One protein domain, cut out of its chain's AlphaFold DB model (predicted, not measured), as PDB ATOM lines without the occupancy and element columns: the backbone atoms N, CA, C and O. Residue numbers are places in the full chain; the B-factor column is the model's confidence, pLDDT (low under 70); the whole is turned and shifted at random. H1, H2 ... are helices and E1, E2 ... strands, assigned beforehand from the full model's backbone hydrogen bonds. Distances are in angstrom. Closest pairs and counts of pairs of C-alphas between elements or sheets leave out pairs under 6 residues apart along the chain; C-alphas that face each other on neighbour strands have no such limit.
ATOM      1  N   LEU A   4     -44.189 -11.080   2.599       83.44
ATOM      2  CA  LEU A   4     -44.509 -11.215   4.032       83.44
ATOM      3  C   LEU A   4     -45.751 -10.414   4.461       83.44
ATOM      4  O   LEU A   4     -46.563 -10.896   5.239       83.44
ATOM      5  N   GLN A   5     -45.950  -9.215   3.907       85.50
ATOM      6  CA  GLN A   5     -47.157  -8.412   4.155       85.50
ATOM      7  C   GLN A   5     -48.415  -9.076   3.576       85.50
ATOM      8  O   GLN A   5     -49.470  -9.065   4.200       85.50
ATOM      9  N   MET A   6     -48.309  -9.679   2.388       85.69
ATOM     10  CA  MET A   6     -49.401 -10.446   1.789       85.69
ATOM     11  C   MET A   6     -49.724 -11.691   2.625       85.69
ATOM     12  O   MET A   6     -50.899 -11.956   2.857       85.69
ATOM     13  N   LEU A   7     -48.705 -12.406   3.117       87.62
ATOM     14  CA  LEU A   7     -48.864 -13.563   4.005       87.62
ATOM     15  C   LEU A   7     -49.460 -13.183   5.370       87.62
ATOM     16  O   LEU A   7     -50.189 -13.969   5.964       87.62
ATOM     17  N   ALA A   8     -49.176 -11.983   5.880       88.31
ATOM     18  CA  ALA A   8     -49.822 -11.479   7.091       88.31
ATOM     19  C   ALA A   8     -51.326 -11.267   6.862       88.31
ATOM     20  O   ALA A   8     -52.149 -11.744   7.643       88.31
ATOM     21  N   ARG A   9     -51.701 -10.645   5.736       89.06
ATOM     22  CA  ARG A   9     -53.110 -10.394   5.384       89.06
ATOM     23  C   ARG A   9     -53.924 -11.666   5.186       89.06
ATOM     24  O   ARG A   9     -55.079 -11.705   5.583       89.06
ATOM     25  N   THR A  10     -53.352 -12.711   4.590       89.38
ATOM     26  CA  THR A  10     -54.031 -14.012   4.424       89.38
ATOM     27  C   THR A  10     -54.252 -14.750   5.745       89.38
ATOM     28  O   THR A  10     -55.021 -15.710   5.788       89.38
ATOM     29  N   LEU A  11     -53.588 -14.317   6.820       85.19
ATOM     30  CA  LEU A  11     -53.771 -14.824   8.179       85.19
ATOM     31  C   LEU A  11     -54.635 -13.904   9.052       85.19
ATOM     32  O   LEU A  11     -54.794 -14.217  10.233       85.19
ATOM     33  N   ASP A  12     -55.185 -12.829   8.474       88.19
ATOM     34  CA  ASP A  12     -55.915 -11.755   9.158       88.19
ATOM     35  C   ASP A  12     -55.067 -11.010  10.211       88.19
ATOM     36  O   ASP A  12     -55.569 -10.563  11.242       88.19
ATOM     37  N   LEU A  13     -53.760 -10.879   9.955       84.00
ATOM     38  CA  LEU A  13     -52.811 -10.140  10.793       84.00
ATOM     39  C   LEU A  13     -52.537  -8.736  10.236       84.00
ATOM     40  O   LEU A  13     -52.738  -8.466   9.049       84.00
ATOM     41  N   GLU A  14     -52.028  -7.841  11.089       87.94
ATOM     42  CA  GLU A  14     -51.543  -6.528  10.656       87.94
ATOM     43  C   GLU A  14     -50.374  -6.664   9.664       87.94
ATOM     44  O   GLU A  14     -49.540  -7.565   9.775       87.94
ATOM     45  N   ASP A  15     -50.274  -5.740   8.701       83.94
ATOM     46  CA  ASP A  15     -49.276  -5.791   7.619       83.94
ATOM     47  C   ASP A  15     -47.825  -5.918   8.127       83.94
ATOM     48  O   ASP A  15     -46.955  -6.452   7.441       83.94
ATOM     49  N   ASN A  16     -47.532  -5.409   9.318       83.62
ATOM     50  CA  ASN A  16     -46.211  -5.421   9.941       83.62
ATOM     51  C   ASN A  16     -45.931  -6.655  10.814       83.62
ATOM     52  O   ASN A  16     -44.800  -6.775  11.284       83.62
ATOM     53  N   ALA A  17     -46.881  -7.579  10.991       80.75
ATOM     54  CA  ALA A  17     -46.767  -8.694  11.937       80.75
ATOM     55  C   ALA A  17     -45.493  -9.541  11.748       80.75
ATOM     56  O   ALA A  17     -44.851  -9.921  12.720       80.75
ATOM     57  N   PHE A  18     -45.075  -9.789  10.502       80.00
ATOM     58  CA  PHE A  18     -43.833 -10.524  10.218       80.00
ATOM     59  C   PHE A  18     -42.597  -9.630  10.047       80.00
ATOM     60  O   PHE A  18     -41.467 -10.119  10.057       80.00
ATOM     61  N   ILE A  19     -42.786  -8.317   9.899       75.62
ATOM     62  CA  ILE A  19     -41.689  -7.363   9.696       75.62
ATOM     63  C   ILE A  19     -40.855  -7.229  10.973       75.62
ATOM     64  O   ILE A  19     -39.639  -7.056  10.897       75.62
ATOM     65  N   GLU A  20     -41.475  -7.366  12.147       68.56
ATOM     66  CA  GLU A  20     -40.765  -7.272  13.427       68.56
ATOM     67  C   GLU A  20     -39.708  -8.369  13.622       68.56
ATOM     68  O   GLU A  20     -38.689  -8.116  14.266       68.56
ATOM     69  N   PHE A  21     -39.889  -9.540  13.001       69.06
ATOM     70  CA  PHE A  21     -38.920 -10.642  13.023       69.06
ATOM     71  C   PHE A  21     -37.723 -10.428  12.079       69.06
ATOM     72  O   PHE A  21     -36.765 -11.192  12.114       69.06
ATOM     73  N   CYS A  22     -37.741  -9.373  11.255       69.00
ATOM     74  CA  CYS A  22     -36.729  -9.111  10.228       69.00
ATOM     75  C   CYS A  22     -35.682  -8.050  10.637       69.00
ATOM     76  O   CYS A  22     -34.978  -7.526   9.774       69.00
ATOM     77  N   LYS A  23     -35.564  -7.703  11.930       61.53
ATOM     78  CA  LYS A  23     -34.654  -6.636  12.413       61.53
ATOM     79  C   LYS A  23     -33.160  -6.961  12.237       61.53
ATOM     80  O   LYS A  23     -32.375  -6.050  11.989       61.53
ATOM     81  N   HIS A  24     -32.782  -8.239  12.316       60.50
ATOM     82  CA  HIS A  24     -31.413  -8.739  12.113       60.50
ATOM     83  C   HIS A  24     -31.422  -9.949  11.172       60.50
ATOM     84  O   HIS A  24     -31.051 -11.058  11.547       60.50
ATOM     85  N   LEU A  25     -31.944  -9.746   9.962       62.22
ATOM     86  CA  LEU A  25     -32.147 -10.827   9.006       62.22
ATOM     87  C   LEU A  25     -30.808 -11.420   8.539       62.22
ATOM     88  O   LEU A  25     -29.916 -10.696   8.095       62.22
ATOM     89  N   VAL A  26     -30.701 -12.744   8.583       58.53
ATOM     90  CA  VAL A  26     -29.663 -13.488   7.869       58.53
ATOM     91  C   VAL A  26     -30.227 -13.814   6.491       58.53
ATOM     92  O   VAL A  26     -31.226 -14.518   6.402       58.53
ATOM     93  N   ALA A  27     -29.616 -13.262   5.441       67.44
ATOM     94  CA  ALA A  27     -29.958 -13.563   4.054       67.44
ATOM     95  C   ALA A  27     -28.828 -14.360   3.411       67.44
ATOM     96  O   ALA A  27     -27.688 -13.891   3.334       67.44
ATOM     97  N   VAL A  28     -29.148 -15.551   2.921       63.72
ATOM     98  CA  VAL A  28     -28.188 -16.421   2.251       63.72
ATOM     99  C   VAL A  28     -28.523 -16.495   0.763       63.72
ATOM    100  O   VAL A  28     -29.546 -17.039   0.361       63.72
ATOM    101  N   LEU A  29     -27.633 -15.964  -0.079       71.62
ATOM    102  CA  LEU A  29     -27.686 -16.155  -1.530       71.62
ATOM    103  C   LEU A  29     -26.811 -17.356  -1.896       71.62
ATOM    104  O   LEU A  29     -25.601 -17.334  -1.663       71.62
ATOM    105  N   ARG A  30     -27.400 -18.392  -2.492       64.56
ATOM    106  CA  ARG A  30     -26.653 -19.546  -3.021       64.56
ATOM    107  C   ARG A  30     -26.892 -19.659  -4.519       64.56
ATOM    108  O   ARG A  30     -28.005 -19.462  -4.984       64.56
ATOM    109  N   LEU A  31     -25.852 -19.983  -5.282       70.56
ATOM    110  CA  LEU A  31     -25.997 -20.444  -6.662       70.56
ATOM    111  C   LEU A  31     -25.868 -21.962  -6.639       70.56
ATOM    112  O   LEU A  31     -24.798 -22.485  -6.340       70.56
ATOM    113  N   LEU A  32     -26.956 -22.656  -6.945       70.88
ATOM    114  CA  LEU A  32     -26.987 -24.111  -6.990       70.88
ATOM    115  C   LEU A  32     -26.861 -24.569  -8.439       70.88
ATOM    116  O   LEU A  32     -27.560 -24.075  -9.330       70.88
ATOM    117  N   TYR A  33     -25.944 -25.503  -8.667       73.81
ATOM    118  CA  TYR A  33     -25.708 -26.127  -9.959       73.81
ATOM    119  C   TYR A  33     -26.232 -27.560  -9.933       73.81
ATOM    120  O   TYR A  33     -25.769 -28.375  -9.141       73.81
ATOM    121  N   TYR A  34     -27.159 -27.867 -10.839       72.38
ATOM    122  CA  TYR A  34     -27.729 -29.201 -10.996       72.38
ATOM    123  C   TYR A  34     -27.248 -29.807 -12.323       72.38
ATOM    124  O   TYR A  34     -27.690 -29.364 -13.398       72.38
ATOM    125  N   PRO A  35     -26.341 -30.802 -12.298       72.38
ATOM    126  CA  PRO A  35     -25.965 -31.532 -13.504       72.38
ATOM    127  C   PRO A  35     -27.169 -32.322 -14.055       72.38
ATOM    128  O   PRO A  35     -28.144 -32.535 -13.333       72.38
ATOM    129  N   PRO A  36     -27.147 -32.746 -15.332       74.25
ATOM    130  CA  PRO A  36     -28.110 -33.724 -15.837       74.25
ATOM    131  C   PRO A  36     -28.076 -35.000 -14.986       74.25
ATOM    132  O   PRO A  36     -26.990 -35.495 -14.686       74.25
ATOM    133  N   GLN A  37     -29.242 -35.510 -14.594       68.81
ATOM    134  CA  GLN A  37     -29.371 -36.663 -13.698       68.81
ATOM    135  C   GLN A  37     -30.160 -37.793 -14.365       68.81
ATOM    136  O   GLN A  37     -31.100 -37.538 -15.122       68.81
ATOM    137  N   GLU A  38     -29.792 -39.036 -14.047       61.28
ATOM    138  CA  GLU A  38     -30.619 -40.215 -14.327       61.28
ATOM    139  C   GLU A  38     -31.897 -40.183 -13.456       61.28
ATOM    140  O   GLU A  38     -31.889 -39.553 -12.393       61.28
ATOM    141  N   PRO A  39     -33.006 -40.829 -13.868       57.53
ATOM    142  CA  PRO A  39     -34.346 -40.602 -13.304       57.53
ATOM    143  C   PRO A  39     -34.538 -40.858 -11.796       57.53
ATOM    144  O   PRO A  39     -35.558 -40.418 -11.263       57.53
ATOM    145  N   ASP A  40     -33.587 -41.515 -11.125       56.25
ATOM    146  CA  ASP A  40     -33.758 -42.110  -9.789       56.25
ATOM    147  C   ASP A  40     -32.880 -41.491  -8.679       56.25
ATOM    148  O   ASP A  40     -32.758 -42.058  -7.595       56.25
ATOM    149  N   VAL A  41     -32.274 -40.315  -8.891       54.59
ATOM    150  CA  VAL A  41     -31.540 -39.612  -7.818       54.59
ATOM    151  C   VAL A  41     -32.518 -38.794  -6.967       54.59
ATOM    152  O   VAL A  41     -33.147 -37.858  -7.461       54.59
ATOM    153  N   THR A  42     -32.656 -39.133  -5.682       53.62
ATOM    154  CA  THR A  42     -33.564 -38.448  -4.747       53.62
ATOM    155  C   THR A  42     -32.808 -37.829  -3.575       53.62
ATOM    156  O   THR A  42     -32.645 -38.467  -2.537       53.62
ATOM    157  N   GLU A  43     -32.406 -36.566  -3.705       58.62
ATOM    158  CA  GLU A  43     -32.141 -35.715  -2.542       58.62
ATOM    159  C   GLU A  43     -33.432 -34.960  -2.201       58.62
ATOM    160  O   GLU A  43     -34.056 -34.330  -3.060       58.62
ATOM    161  N   LEU A  44     -33.896 -35.129  -0.963       65.38
ATOM    162  CA  LEU A  44     -35.113 -34.515  -0.443       65.38
ATOM    163  C   LEU A  44     -34.730 -33.310   0.407       65.38
ATOM    164  O   LEU A  44     -33.942 -33.444   1.340       65.38
ATOM    165  N   GLU A  45     -35.340 -32.161   0.135       65.12
ATOM    166  CA  GLU A  45     -34.992 -30.913   0.806       65.12
ATOM    167  C   GLU A  45     -36.219 -30.242   1.439       65.12
ATOM    168  O   GLU A  45     -37.361 -30.322   0.964       65.12
ATOM    169  N   ARG A  46     -35.965 -29.562   2.559       67.38
ATOM    170  CA  ARG A  46     -36.864 -28.586   3.175       67.38
ATOM    171  C   ARG A  46     -36.059 -27.337   3.478       67.38
ATOM    172  O   ARG A  46     -34.970 -27.434   4.040       67.38
ATOM    173  N   ASP A  47     -36.641 -26.182   3.198       67.50
ATOM    174  CA  ASP A  47     -36.019 -24.918   3.564       67.50
ATOM    175  C   ASP A  47     -36.145 -24.701   5.074       67.50
ATOM    176  O   ASP A  47     -37.234 -24.781   5.653       67.50
ATOM    177  N   PHE A  48     -35.017 -24.429   5.728       67.94
ATOM    178  CA  PHE A  48     -35.009 -24.055   7.139       67.94
ATOM    179  C   PHE A  48     -35.590 -22.647   7.353       67.94
ATOM    180  O   PHE A  48     -36.233 -22.414   8.372       67.94
ATOM    181  N   SER A  49     -35.403 -21.735   6.392       71.31
ATOM    182  CA  SER A  49     -35.752 -20.315   6.493       71.31
ATOM    183  C   SER A  49     -37.264 -20.032   6.479       71.31
ATOM    184  O   SER A  49     -38.100 -20.936   6.477       71.31
ATOM    185  N   ALA A  50     -37.646 -18.753   6.564       74.62
ATOM    186  CA  ALA A  50     -39.049 -18.336   6.526       74.62
ATOM    187  C   ALA A  50     -39.621 -18.399   5.097       74.62
ATOM    188  O   ALA A  50     -40.663 -19.012   4.867       74.62
ATOM    189  N   GLU A  51     -38.910 -17.821   4.130       81.19
ATOM    190  CA  GLU A  51     -39.234 -17.896   2.708       81.19
ATOM    191  C   GLU A  51     -37.954 -18.048   1.881       81.19
ATOM    192  O   GLU A  51     -36.932 -17.446   2.205       81.19
ATOM    193  N   ALA A  52     -38.028 -18.812   0.792       80.69
ATOM    194  CA  ALA A  52     -36.984 -18.897  -0.221       80.69
ATOM    195  C   ALA A  52     -37.535 -18.372  -1.552       80.69
ATOM    196  O   ALA A  52     -38.565 -18.850  -2.037       80.69
ATOM    197  N   ILE A  53     -36.861 -17.385  -2.150       83.25
ATOM    198  CA  ILE A  53     -37.240 -16.829  -3.453       83.25
ATOM    199  C   ILE A  53     -36.287 -17.377  -4.501       83.25
ATOM    200  O   ILE A  53     -35.086 -17.114  -4.487       83.25
ATOM    201  N   LEU A  54     -36.834 -18.133  -5.440       80.88
ATOM    202  CA  LEU A  54     -36.078 -18.814  -6.470       80.88
ATOM    203  C   LEU A  54     -36.289 -18.136  -7.821       80.88
ATOM    204  O   LEU A  54     -37.403 -18.112  -8.356       80.88
ATOM    205  N   LEU A  55     -35.194 -17.654  -8.407       79.56
ATOM    206  CA  LEU A  55     -35.143 -17.373  -9.838       79.56
ATOM    207  C   LEU A  55     -34.858 -18.682 -10.583       79.56
ATOM    208  O   LEU A  55     -33.799 -19.291 -10.403       79.56
ATOM    209  N   GLN A  56     -35.816 -19.120 -11.399       69.81
ATOM    210  CA  GLN A  56     -35.697 -20.331 -12.208       69.81
ATOM    211  C   GLN A  56     -35.227 -20.007 -13.629       69.81
ATOM    212  O   GLN A  56     -35.568 -18.967 -14.194       69.81
ATOM    213  N   ASP A  57     -34.470 -20.927 -14.222       71.44
ATOM    214  CA  ASP A  57     -34.260 -20.963 -15.665       71.44
ATOM    215  C   ASP A  57     -35.470 -21.601 -16.380       71.44
ATOM    216  O   ASP A  57     -36.452 -22.013 -15.760       71.44
ATOM    217  N   THR A  58     -35.420 -21.694 -17.710       73.06
ATOM    218  CA  THR A  58     -36.492 -22.320 -18.510       73.06
ATOM    219  C   THR A  58     -36.402 -23.850 -18.557       73.06
ATOM    220  O   THR A  58     -37.192 -24.491 -19.245       73.06
ATOM    221  N   THR A  59     -35.448 -24.446 -17.837       73.12
ATOM    222  CA  THR A  59     -35.130 -25.879 -17.894       73.12
ATOM    223  C   THR A  59     -36.090 -26.720 -17.042       73.12
ATOM    224  O   THR A  59     -36.316 -27.890 -17.347       73.12
ATOM    225  N   GLY A  60     -36.697 -26.129 -16.003       74.94
ATOM    226  CA  GLY A  60     -37.635 -26.810 -15.101       74.94
ATOM    227  C   GLY A  60     -36.955 -27.801 -14.144       74.94
ATOM    228  O   GLY A  60     -35.762 -27.690 -13.876       74.94
ATOM    229  N   GLY A  61     -37.720 -28.753 -13.594       78.94
ATOM    230  CA  GLY A  61     -37.199 -29.860 -12.771       78.94
ATOM    231  C   GLY A  61     -37.390 -29.729 -11.256       78.94
ATOM    232  O   GLY A  61     -37.048 -30.655 -10.529       78.94
ATOM    233  N   LEU A  62     -37.945 -28.618 -10.761       85.50
ATOM    234  CA  LEU A  62     -38.372 -28.516  -9.361       85.50
ATOM    235  C   LEU A  62     -39.693 -29.271  -9.174       85.50
ATOM    236  O   LEU A  62     -40.656 -29.002  -9.889       85.50
ATOM    237  N   GLN A  63     -39.747 -30.158  -8.185       87.00
ATOM    238  CA  GLN A  63     -40.957 -30.862  -7.779       87.00
ATOM    239  C   GLN A  63     -41.283 -30.567  -6.321       87.00
ATOM    240  O   GLN A  63     -40.392 -30.528  -5.474       87.00
ATOM    241  N   VAL A  64     -42.568 -30.401  -6.029       87.81
ATOM    242  CA  VAL A  64     -43.091 -30.187  -4.678       87.81
ATOM    243  C   VAL A  64     -44.028 -31.321  -4.292       87.81
ATOM    244  O   VAL A  64     -44.808 -31.803  -5.112       87.81
ATOM    245  N   TRP A  65     -43.945 -31.772  -3.047       86.50
ATOM    246  CA  TRP A  65     -44.815 -32.821  -2.533       86.50
ATOM    247  C   TRP A  65     -46.170 -32.242  -2.131       86.50
ATOM    248  O   TRP A  65     -46.260 -31.429  -1.204       86.50
ATOM    249  N   ASN A  66     -47.241 -32.687  -2.786       83.19
ATOM    250  CA  ASN A  66     -48.595 -32.335  -2.388       83.19
ATOM    251  C   ASN A  66     -49.088 -33.301  -1.307       83.19
ATOM    252  O   ASN A  66     -49.328 -34.478  -1.562       83.19
ATOM    253  N   LYS A  67     -49.287 -32.790  -0.088       73.00
ATOM    254  CA  LYS A  67     -49.765 -33.591   1.049       73.00
ATOM    255  C   LYS A  67     -51.221 -34.063   0.922       73.00
ATOM    256  O   LYS A  67     -51.593 -34.994   1.621       73.00
ATOM    257  N   VAL A  68     -52.036 -33.425   0.078       76.50
ATOM    258  CA  VAL A  68     -53.452 -33.781  -0.119       76.50
ATOM    259  C   VAL A  68     -53.588 -34.913  -1.128       76.50
ATOM    260  O   VAL A  68     -54.295 -35.880  -0.861       76.50
ATOM    261  N   SER A  69     -52.912 -34.811  -2.276       83.62
ATOM    262  CA  SER A  69     -52.945 -35.865  -3.299       83.62
ATOM    263  C   SER A  69     -51.916 -36.974  -3.067       83.62
ATOM    264  O   SER A  69     -52.030 -38.019  -3.693       83.62
ATOM    265  N   LEU A  70     -50.952 -36.774  -2.158       81.62
ATOM    266  CA  LEU A  70     -49.818 -37.676  -1.905       81.62
ATOM    267  C   LEU A  70     -48.993 -37.955  -3.171       81.62
ATOM    268  O   LEU A  70     -48.548 -39.075  -3.416       81.62
ATOM    269  N   GLU A  71     -48.784 -36.912  -3.973       87.69
ATOM    270  CA  GLU A  71     -48.080 -36.983  -5.251       87.69
ATOM    271  C   GLU A  71     -47.067 -35.842  -5.391       87.69
ATOM    272  O   GLU A  71     -47.238 -34.744  -4.850       87.69
ATOM    273  N   TRP A  72     -46.007 -36.097  -6.161       85.81
ATOM    274  CA  TRP A  72     -45.068 -35.064  -6.590       85.81
ATOM    275  C   TRP A  72     -45.669 -34.251  -7.731       85.81
ATOM    276  O   TRP A  72     -46.065 -34.810  -8.752       85.81
ATOM    277  N   ILE A  73     -45.683 -32.931  -7.577       87.81
ATOM    278  CA  ILE A  73     -46.154 -31.995  -8.595       87.81
ATOM    279  C   ILE A  73     -44.959 -31.240  -9.163       87.81
ATOM    280  O   ILE A  73     -44.188 -30.633  -8.417       87.81
ATOM    281  N   ASP A  74     -44.816 -31.254 -10.487       87.19
ATOM    282  CA  ASP A  74     -43.828 -30.441 -11.189       87.19
ATOM    283  C   ASP A  74     -44.195 -28.953 -11.115       87.19
ATOM    284  O   ASP A  74     -45.278 -28.524 -11.528       87.19
ATOM    285  N   VAL A  75     -43.261 -28.139 -10.627       86.62
ATOM    286  CA  VAL A  75     -43.377 -26.682 -10.662       86.62
ATOM    287  C   VAL A  75     -43.017 -26.221 -12.069       86.62
ATOM    288  O   VAL A  75     -41.857 -26.261 -12.484       86.62
ATOM    289  N   THR A  76     -44.032 -25.789 -12.817       84.75
ATOM    290  CA  THR A  76     -43.850 -25.290 -14.185       84.75
ATOM    291  C   THR A  76     -43.056 -23.985 -14.155       84.75
ATOM    292  O   THR A  76     -43.495 -23.006 -13.553       84.75
ATOM    293  N   ALA A  77     -41.902 -23.958 -14.823       82.12
ATOM    294  CA  ALA A  77     -41.098 -22.747 -14.949       82.12
ATOM    295  C   ALA A  77     -41.821 -21.727 -15.846       82.12
ATOM    296  O   ALA A  77     -42.036 -21.974 -17.035       82.12
ATOM    297  N   ILE A  78     -42.197 -20.578 -15.279       83.31
ATOM    298  CA  ILE A  78     -42.871 -19.490 -15.998       83.31
ATOM    299  C   ILE A  78     -41.850 -18.371 -16.261       83.31
ATOM    300  O   ILE A  78     -41.335 -17.788 -15.304       83.31
ATOM    301  N   PRO A  79     -41.545 -18.032 -17.531       79.00
ATOM    302  CA  PRO A  79     -40.616 -16.951 -17.847       79.00
ATOM    303  C   PRO A  79     -41.022 -15.623 -17.196       79.00
ATOM    304  O   PRO A  79     -42.150 -15.161 -17.359       79.00
ATOM    305  N   GLY A  80     -40.087 -15.000 -16.474       78.12
ATOM    306  CA  GLY A  80     -40.309 -13.729 -15.775       78.12
ATOM    307  C   GLY A  80     -40.996 -13.844 -14.407       78.12
ATOM    308  O   GLY A  80     -41.247 -12.812 -13.788       78.12
ATOM    309  N   ALA A  81     -41.280 -15.057 -13.921       82.38
ATOM    310  CA  ALA A  81     -41.829 -15.295 -12.586       82.38
ATOM    311  C   ALA A  81     -40.755 -15.779 -11.593       82.38
ATOM    312  O   ALA A  81     -39.774 -16.417 -11.974       82.38
ATOM    313  N   TYR A  82     -40.984 -15.507 -10.307       83.00
ATOM    314  CA  TYR A  82     -40.240 -16.108  -9.199       83.00
ATOM    315  C   TYR A  82     -41.067 -17.223  -8.565       83.00
ATOM    316  O   TYR A  82     -42.288 -17.099  -8.451       83.00
ATOM    317  N   VAL A  83     -40.397 -18.277  -8.104       86.62
ATOM    318  CA  VAL A  83     -41.015 -19.278  -7.228       86.62
ATOM    319  C   VAL A  83     -40.726 -18.891  -5.787       86.62
ATOM    320  O   VAL A  83     -39.584 -18.603  -5.445       86.62
ATOM    321  N   VAL A  84     -41.760 -18.871  -4.953       86.88
ATOM    322  CA  VAL A  84     -41.645 -18.566  -3.525       86.88
ATOM    323  C   VAL A  84     -42.005 -19.823  -2.753       86.88
ATOM    324  O   VAL A  84     -43.143 -20.286  -2.840       86.88
ATOM    325  N   ASN A  85     -41.037 -20.377  -2.028       87.31
ATOM    326  CA  ASN A  85     -41.263 -21.501  -1.132       87.31
ATOM    327  C   ASN A  85     -41.329 -21.022   0.321       87.31
ATOM    328  O   ASN A  85     -40.627 -20.083   0.694       87.31
ATOM    329  N   LEU A  86     -42.163 -21.669   1.133       87.38
ATOM    330  CA  LEU A  86     -42.253 -21.402   2.568       87.38
ATOM    331  C   LEU A  86     -41.493 -22.489   3.319       87.38
ATOM    332  O   LEU A  86     -41.716 -23.678   3.075       87.38
ATOM    333  N   GLY A  87     -40.607 -22.078   4.221       82.38
ATOM    334  CA  GLY A  87     -39.784 -22.997   4.996       82.38
ATOM    335  C   GLY A  87     -40.297 -23.223   6.418       82.38
ATOM    336  O   GLY A  87     -41.389 -22.794   6.812       82.38
ATOM    337  N   ASN A  88     -39.505 -23.950   7.201       77.25
ATOM    338  CA  ASN A  88     -39.882 -24.423   8.535       77.25
ATOM    339  C   ASN A  88     -40.184 -23.275   9.509       77.25
ATOM    340  O   ASN A  88     -41.085 -23.403  10.340       77.25
ATOM    341  N   MET A  89     -39.486 -22.140   9.392       77.94
ATOM    342  CA  MET A  89     -39.743 -20.982  10.251       77.94
ATOM    343  C   MET A  89     -41.136 -20.390  10.023       77.94
ATOM    344  O   MET A  89     -41.819 -20.086  10.995       77.94
ATOM    345  N   MET A  90     -41.599 -20.283   8.772       83.44
ATOM    346  CA  MET A  90     -42.939 -19.753   8.479       83.44
ATOM    347  C   MET A  90     -44.040 -20.707   8.945       83.44
ATOM    348  O   MET A  90     -45.055 -20.272   9.489       83.44
ATOM    349  N   MET A  91     -43.823 -22.017   8.798       79.50
ATOM    350  CA  MET A  91     -44.724 -23.028   9.357       79.50
ATOM    351  C   MET A  91     -44.855 -22.871  10.876       79.50
ATOM    352  O   MET A  91     -45.965 -22.814  11.403       79.50
ATOM    353  N   ARG A  92     -43.733 -22.660  11.575       72.56
ATOM    354  CA  ARG A  92     -43.731 -22.419  13.021       72.56
ATOM    355  C   ARG A  92     -44.372 -21.087  13.417       72.56
ATOM    356  O   ARG A  92     -45.174 -21.064  14.343       72.56
ATOM    357  N   TRP A  93     -44.059 -19.986  12.730       79.12
ATOM    358  CA  TRP A  93     -44.625 -18.657  13.024       79.12
ATOM    359  C   TRP A  93     -46.141 -18.610  12.886       79.12
ATOM    360  O   TRP A  93     -46.810 -17.842  13.570       79.12
ATOM    361  N   THR A  94     -46.679 -19.432  11.993       78.44
ATOM    362  CA  THR A  94     -48.102 -19.431  11.654       78.44
ATOM    363  C   THR A  94     -48.857 -20.573  12.321       78.44
ATOM    364  O   THR A  94     -50.042 -20.756  12.047       78.44
ATOM    365  N   ASN A  95     -48.184 -21.302  13.221       75.25
ATOM    366  CA  ASN A  95     -48.712 -22.450  13.947       75.25
ATOM    367  C   ASN A  95     -49.370 -23.468  13.002       75.25
ATOM    368  O   ASN A  95     -50.555 -23.777  13.118       75.25
ATOM    369  N   ASP A  96     -48.599 -23.906  12.007       75.38
ATOM    370  CA  ASP A  96     -48.975 -24.887  10.984       75.38
ATOM    371  C   ASP A  96     -50.127 -24.469  10.050       75.38
ATOM    372  O   ASP A  96     -50.624 -25.285   9.274       75.38
ATOM    373  N   ARG A  97     -50.536 -23.189  10.049       76.06
ATOM    374  CA  ARG A  97     -51.479 -22.658   9.042       76.06
ATOM    375  C   ARG A  97     -50.853 -22.588   7.649       76.06
ATOM    376  O   ARG A  97     -51.549 -22.800   6.658       76.06
ATOM    377  N   TYR A  98     -49.551 -22.320   7.575       82.12
ATOM    378  CA  TYR A  98     -48.736 -22.564   6.389       82.12
ATOM    379  C   TYR A  98     -47.840 -23.775   6.609       82.12
ATOM    380  O   TYR A  98     -47.357 -24.009   7.711       82.12
ATOM    381  N   PHE A  99     -47.582 -24.533   5.547       78.44
ATOM    382  CA  PHE A  99     -46.742 -25.723   5.617       78.44
ATOM    383  C   PHE A  99     -45.405 -25.500   4.927       78.44
ATOM    384  O   PHE A  99     -45.354 -24.952   3.828       78.44
ATOM    385  N   SER A 100     -44.342 -26.027   5.536       81.94
ATOM    386  CA  SER A 100     -43.065 -26.196   4.850       81.94
ATOM    387  C   SER A 100     -43.201 -27.269   3.776       81.94
ATOM    388  O   SER A 100     -43.548 -28.429   4.066       81.94
ATOM    389  N   THR A 101     -42.964 -26.869   2.529       80.75
ATOM    390  CA  THR A 101     -43.144 -27.741   1.368       80.75
ATOM    391  C   THR A 101     -41.895 -28.588   1.164       80.75
ATOM    392  O   THR A 101     -40.807 -28.073   0.905       80.75
ATOM    393  N   LEU A 102     -42.066 -29.909   1.276       82.50
ATOM    394  CA  LEU A 102     -41.032 -30.864   0.890       82.50
ATOM    395  C   LEU A 102     -40.841 -30.762  -0.623       82.50
ATOM    396  O   LEU A 102     -41.815 -30.856  -1.374       82.50
ATOM    397  N   HIS A 103     -39.606 -30.560  -1.058       85.44
ATOM    398  CA  HIS A 103     -39.295 -30.383  -2.465       85.44
ATOM    399  C   HIS A 103     -38.041 -31.160  -2.858       85.44
ATOM    400  O   HIS A 103     -37.260 -31.598  -2.015       85.44
ATOM    401  N   ARG A 104     -37.898 -31.388  -4.161       83.44
ATOM    402  CA  ARG A 104     -36.722 -32.012  -4.766       83.44
ATOM    403  C   ARG A 104     -36.479 -31.421  -6.142       83.44
ATOM    404  O   ARG A 104     -37.410 -30.928  -6.784       83.44
ATOM    405  N   VAL A 105     -35.249 -31.511  -6.621       80.38
ATOM    406  CA  VAL A 105     -34.897 -31.110  -7.982       80.38
ATOM    407  C   VAL A 105     -34.441 -32.335  -8.753       80.38
ATOM    408  O   VAL A 105     -33.475 -32.979  -8.369       80.38
ATOM    409  N   ILE A 106     -35.115 -32.626  -9.866       79.75
ATOM    410  CA  ILE A 106     -34.714 -33.678 -10.798       79.75
ATOM    411  C   ILE A 106     -34.497 -33.044 -12.166       79.75
ATOM    412  O   ILE A 106     -35.444 -32.667 -12.866       79.75
ATOM    413  N   ASN A 107     -33.234 -32.927 -12.571       75.81
ATOM    414  CA  ASN A 107     -32.886 -32.332 -13.855       75.81
ATOM    415  C   ASN A 107     -32.933 -33.366 -14.996       75.81
ATOM    416  O   ASN A 107     -31.910 -33.920 -15.402       75.81
ATOM    417  N   LYS A 108     -34.132 -33.568 -15.555       68.56
ATOM    418  CA  LYS A 108     -34.398 -34.502 -16.672       68.56
ATOM    419  C   LYS A 108     -34.083 -33.933 -18.063       68.56
ATOM    420  O   LYS A 108     -34.337 -34.581 -19.072       68.56
ATOM    421  N   SER A 109     -33.584 -32.701 -18.144       68.56
ATOM    422  CA  SER A 109     -33.494 -31.959 -19.411       68.56
ATOM    423  C   SER A 109     -32.306 -32.347 -20.301       68.56
ATOM    424  O   SER A 109     -32.219 -31.896 -21.445       68.56
ATOM    425  N   GLY A 110     -31.338 -33.101 -19.764       67.69
ATOM    426  CA  GLY A 110     -30.051 -33.361 -20.417       67.69
ATOM    427  C   GLY A 110     -29.110 -32.144 -20.474       67.69
ATOM    428  O   GLY A 110     -27.995 -32.254 -20.981       67.69
ATOM    429  N   LYS A 111     -29.525 -30.979 -19.958       69.88
ATOM    430  CA  LYS A 111     -28.755 -29.726 -19.942       69.88
ATOM    431  C   LYS A 111     -28.399 -29.323 -18.515       69.88
ATOM    432  O   LYS A 111     -29.065 -29.699 -17.563       69.88
ATOM    433  N   LYS A 112     -27.339 -28.532 -18.367       70.12
ATOM    434  CA  LYS A 112     -26.933 -27.935 -17.087       70.12
ATOM    435  C   LYS A 112     -28.005 -26.957 -16.597       70.12
ATOM    436  O   LYS A 112     -28.363 -26.059 -17.353       70.12
ATOM    437  N   ARG A 113     -28.464 -27.108 -15.350       68.56
ATOM    438  CA  ARG A 113     -29.416 -26.193 -14.705       68.56
ATOM    439  C   ARG A 113     -28.721 -25.402 -13.606       68.56
ATOM    440  O   ARG A 113     -27.968 -25.959 -12.811       68.56
ATOM    441  N   PHE A 114     -29.020 -24.112 -13.548       65.50
ATOM    442  CA  PHE A 114     -28.606 -23.240 -12.458       65.50
ATOM    443  C   PHE A 114     -29.841 -22.667 -11.786       65.50
ATOM    444  O   PHE A 114     -30.811 -22.312 -12.454       65.50
ATOM    445  N   SER A 115     -29.801 -22.553 -10.466       63.97
ATOM    446  CA  SER A 115     -30.836 -21.843  -9.729       63.97
ATOM    447  C   SER A 115     -30.215 -20.929  -8.693       63.97
ATOM    448  O   SER A 115     -29.257 -21.317  -8.026       63.97
ATOM    449  N   VAL A 116     -30.780 -19.734  -8.554       68.69
ATOM    450  CA  VAL A 116     -30.311 -18.722  -7.606       68.69
ATOM    451  C   VAL A 116     -31.404 -18.509  -6.559       68.69
ATOM    452  O   VAL A 116     -32.280 -17.666  -6.771       68.69
ATOM    453  N   PRO A 117     -31.434 -19.300  -5.472       59.97
ATOM    454  CA  PRO A 117     -32.211 -18.958  -4.289       59.97
ATOM    455  C   PRO A 117     -31.626 -17.715  -3.614       59.97
ATOM    456  O   PRO A 117     -30.447 -17.686  -3.255       59.97
ATOM    457  N   CYS A 118     -32.461 -16.694  -3.449       52.25
ATOM    458  CA  CYS A 118     -32.163 -15.462  -2.732       52.25
ATOM    459  C   CYS A 118     -33.164 -15.279  -1.586       52.25
ATOM    460  O   CYS A 118     -34.363 -15.504  -1.750       52.25
ATOM    461  N   GLU A 119     -32.671 -14.808  -0.448       56.22
ATOM    462  CA  GLU A 119     -33.473 -14.355   0.687       56.22
ATOM    463  C   GLU A 119     -33.403 -12.820   0.718       56.22
ATOM    464  O   GLU A 119     -32.335 -12.226   0.572       56.22
ATOM    465  N   ASN A 120     -34.556 -12.152   0.767       44.50
ATOM    466  CA  ASN A 120     -34.676 -10.779   0.276       44.50
ATOM    467  C   ASN A 120     -34.093  -9.714   1.229       44.50
ATOM    468  O   ASN A 120     -34.406  -9.695   2.417       44.50
ATOM    469  N   ALA A 121     -33.395  -8.726   0.659       35.34
ATOM    470  CA  ALA A 121     -33.227  -7.389   1.224       35.34
ATOM    471  C   ALA A 121     -33.552  -6.336   0.151       35.34
ATOM    472  O   ALA A 121     -33.108  -6.420  -0.995       35.34
ATOM    473  N   LYS A 122     -34.323  -5.313   0.538       49.69
ATOM    474  CA  LYS A 122     -34.448  -4.065  -0.219       49.69
ATOM    475  C   LYS A 122     -33.178  -3.248  -0.001       49.69
ATOM    476  O   LYS A 122     -33.017  -2.729   1.091       49.69
ATOM    477  N   GLU A 123     -32.369  -3.069  -1.037       43.41
ATOM    478  CA  GLU A 123     -31.643  -1.825  -1.336       43.41
ATOM    479  C   GLU A 123     -30.912  -1.956  -2.680       43.41
ATOM    480  O   GLU A 123     -30.539  -3.049  -3.103       43.41
ATOM    481  N   GLY A 124     -30.764  -0.839  -3.398       50.03
ATOM    482  CA  GLY A 124     -30.055  -0.812  -4.678       50.03
ATOM    483  C   GLY A 124     -28.560  -1.089  -4.501       50.03
ATOM    484  O   GLY A 124     -27.954  -0.650  -3.525       50.03
ATOM    485  N   ALA A 125     -27.958  -1.808  -5.450       44.94
ATOM    486  CA  ALA A 125     -26.558  -2.214  -5.378       44.94
ATOM    487  C   ALA A 125     -25.610  -1.000  -5.298       44.94
ATOM    488  O   ALA A 125     -25.531  -0.191  -6.220       44.94
ATOM    489  N   LYS A 126     -24.859  -0.903  -4.194       40.81
ATOM    490  CA  LYS A 126     -23.809   0.108  -3.972       40.81
ATOM    491  C   LYS A 126     -22.528  -0.172  -4.774       40.81
ATOM    492  O   LYS A 126     -21.749   0.745  -5.008       40.81
ATOM    493  N   ASN A 127     -22.321  -1.419  -5.199       44.62
ATOM    494  CA  ASN A 127     -21.125  -1.868  -5.907       44.62
ATOM    495  C   ASN A 127     -21.504  -2.551  -7.232       44.62
ATOM    496  O   ASN A 127     -22.550  -3.203  -7.294       44.62
ATOM    497  N   PRO A 128     -20.670  -2.432  -8.281       50.84
ATOM    498  CA  PRO A 128     -20.858  -3.174  -9.522       50.84
ATOM    499  C   PRO A 128     -20.797  -4.692  -9.271       50.84
ATOM    500  O   PRO A 128     -20.109  -5.132  -8.346       50.84
ATOM    501  N   PRO A 129     -21.513  -5.500 -10.073       45.41
ATOM    502  CA  PRO A 129     -21.507  -6.948  -9.923       45.41
ATOM    503  C   PRO A 129     -20.098  -7.499 -10.146       45.41
ATOM    504  O   PRO A 129     -19.462  -7.220 -11.161       45.41
ATOM    505  N   ILE A 130     -19.647  -8.299  -9.189       52.09
ATOM    506  CA  ILE A 130     -18.421  -9.092  -9.247       52.09
ATOM    507  C   ILE A 130     -18.799 -10.569  -9.174       52.09
ATOM    508  O   ILE A 130     -19.846 -10.938  -8.633       52.09
ATOM    509  N   THR A 131     -17.953 -11.431  -9.715       49.50
ATOM    510  CA  THR A 131     -18.092 -12.878  -9.563       49.50
ATOM    511  C   THR A 131     -17.777 -13.301  -8.125       49.50
ATOM    512  O   THR A 131     -17.008 -12.653  -7.414       49.50
ATOM    513  N   VAL A 132     -18.332 -14.438  -7.691       44.22
ATOM    514  CA  VAL A 132     -17.997 -15.043  -6.386       44.22
ATOM    515  C   VAL A 132     -16.490 -15.294  -6.271       44.22
ATOM    516  O   VAL A 132     -15.915 -15.091  -5.206       44.22
ATOM    517  N   GLY A 133     -15.835 -15.661  -7.378       52.47
ATOM    518  CA  GLY A 133     -14.383 -15.820  -7.435       52.47
ATOM    519  C   GLY A 133     -13.630 -14.522  -7.134       52.47
ATOM    520  O   GLY A 133     -12.703 -14.538  -6.334       52.47
ATOM    521  N   GLU A 134     -14.051 -13.393  -7.708       56.53
ATOM    522  CA  GLU A 134     -13.450 -12.077  -7.444       56.53
ATOM    523  C   GLU A 134     -13.698 -11.600  -6.006       56.53
ATOM    524  O   GLU A 134     -12.796 -11.046  -5.379       56.53
ATOM    525  N   TRP A 135     -14.887 -11.861  -5.453       56.16
ATOM    526  CA  TRP A 135     -15.204 -11.530  -4.061       56.16
ATOM    527  C   TRP A 135     -14.363 -12.332  -3.068       56.16
ATOM    528  O   TRP A 135     -13.774 -11.765  -2.148       56.16
ATOM    529  N   MET A 136     -14.278 -13.647  -3.273       50.44
ATOM    530  CA  MET A 136     -13.492 -14.539  -2.426       50.44
ATOM    531  C   MET A 136     -12.002 -14.228  -2.544       50.44
ATOM    532  O   MET A 136     -11.335 -14.115  -1.523       50.44
ATOM    533  N   ALA A 137     -11.491 -14.004  -3.758       55.38
ATOM    534  CA  ALA A 137     -10.102 -13.603  -3.971       55.38
ATOM    535  C   ALA A 137      -9.770 -12.279  -3.266       55.38
ATOM    536  O   ALA A 137      -8.713 -12.180  -2.650       55.38
ATOM    537  N   GLY A 138     -10.680 -11.298  -3.293       62.00
ATOM    538  CA  GLY A 138     -10.526 -10.041  -2.556       62.00
ATOM    539  C   GLY A 138     -10.470 -10.251  -1.042       62.00
ATOM    540  O   GLY A 138      -9.522  -9.822  -0.398       62.00
ATOM    541  N   ARG A 139     -11.425 -10.998  -0.472       62.31
ATOM    542  CA  ARG A 139     -11.472 -11.259   0.980       62.31
ATOM    543  C   ARG A 139     -10.294 -12.085   1.481       62.31
ATOM    544  O   ARG A 139      -9.791 -11.824   2.569       62.31
ATOM    545  N   TYR A 140      -9.846 -13.061   0.700       48.03
ATOM    546  CA  TYR A 140      -8.658 -13.840   1.030       48.03
ATOM    547  C   TYR A 140      -7.380 -13.001   0.916       48.03
ATOM    548  O   TYR A 140      -6.525 -13.106   1.791       48.03
ATOM    549  N   ALA A 141      -7.266 -12.127  -0.090       53.44
ATOM    550  CA  ALA A 141      -6.136 -11.204  -0.210       53.44
ATOM    551  C   ALA A 141      -6.082 -10.193   0.950       53.44
ATOM    552  O   ALA A 141      -5.002  -9.951   1.486       53.44
ATOM    553  N   ASP A 142      -7.237  -9.670   1.373       53.91
ATOM    554  CA  ASP A 142      -7.359  -8.740   2.503       53.91
ATOM    555  C   ASP A 142      -7.010  -9.398   3.849       53.91
ATOM    556  O   ASP A 142      -6.532  -8.729   4.763       53.91
ATOM    557  N   THR A 143      -7.250 -10.708   3.973       49.16
ATOM    558  CA  THR A 143      -7.088 -11.457   5.230       49.16
ATOM    559  C   THR A 143      -5.705 -12.105   5.358       49.16
ATOM    560  O   THR A 143      -5.174 -12.186   6.462       49.16
TER     561      THR A 143
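Overview. This is residues 4 to 143 of the 600 residues of the protein "3-phytase" of Talaromyces amestolkiae (UniProt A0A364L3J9). Two sheets stand loosely partly face to face, a strongly twisted one of E1, E7, E2 and E5 and a smaller one of E4, E3 and E6, with a space between E2 and E5 on one side and E3 and E6 on the other; the short helix H3 sits off one end of E2 and E5, and H1 and H2 lie beyond the sheets. An arm, residues 122 to 131 and then residues 133 to 143 of H4, sticks out from this body. The printed part has 140 residues, with four named helices and seven named strands in the order H1, H2, E1, E2, E3, E4, E5, H3, E6, E7, H4; both sheets are antiparallel, in the orders E1, E7, E2, E5 and E4, E3, E6. The class is mixed, helices and strands, with under half of the residues in named elements. The whole is only just loose, close to compact, with a radius of gyration of the C-alphas of 17.4 A, and it spans 49 by 42 by 28 A.

Along the chain. In the larger sheet, E1 is residues 32 to 34, E7 residues 113 to 118, E2 residues 51 to 55 and E5 residues 82 to 86. E7 is 16.3 A long from first to last C-alpha, E2 13.2 A, E5 13.1 A and E1 6.5 A. E7 begins at C-alpha 113, at (-29.416, -26.193, -14.705). In the smaller sheet, E4 is residues 71 to 74, 9.8 A long, E3 residues 62 to 66, 13.0 A, and E6 residues 103 to 105, 7.1 A. H1, residues 4 to 9, is 8.7 A long and begins at C-alpha 4, at (-44.509, -11.215, 4.032). H2 is residues 19 to 22, 5.3 A, and H3 residues 88 to 93, 8.7 A. H4, residues 132 to 143, is 16.3 A long and ends at C-alpha 143, at (-7.088, -11.457, 5.230).

Arrangement. The sheet E1, E7, E2, E5 is strongly twisted: from edge to edge its strands' lines turn by 76 degrees. Its pairing is staggered, for E7 pairs with E1 over residues 113 to 115 and with E2 over residues 116 to 118. E1 and E7 are antiparallel at 157 degrees, with N 32 and O 115 2.9 A apart. E7 and E2 are antiparallel at 140 degrees, with N 118 and O 53 2.9 A apart. E2 and the edge strand E5 stand at 158 degrees, with N 54 and O 83 2.8 A apart. In the other sheet, E3 and E4 form a hairpin, with N 73 and O 64 2.8 A apart, and E3 and E6 are antiparallel at 153 degrees, with N 63 and O 104 2.8 A apart. E1 and E6 are only just apart, at 8.0 A. H3 is not on either sheet; the closest C-alphas of E2 and H3, those of Glu 51 and Met 90, are 7.1 A apart. H1 and H2 are close but not clearly touching, with the C-alphas of Leu 4 and Ile 19 7.4 A apart. H4 is apart from H1 and from E7's neighbour E2, for instance. Every O i to N i+4 pair is within hydrogen-bond range in H1, H3 and H4; H2 is too short for such a pair.

Size, cuts and confidence. The C-alphas farthest apart are those of Ser 69 and Asp 142, 53.4 A. Without the stretches that stand free, the body spans 46 by 40 by 24 A. The printed part has no cut. The links E1 to E2, 16 residues, and E7 to H4, 13 residues, are long. The mean pLDDT of the printed part is 71.4; 58 residues are under 70, among them residues 37 to 48 and 113 to 143, and H4 has a mean of 54.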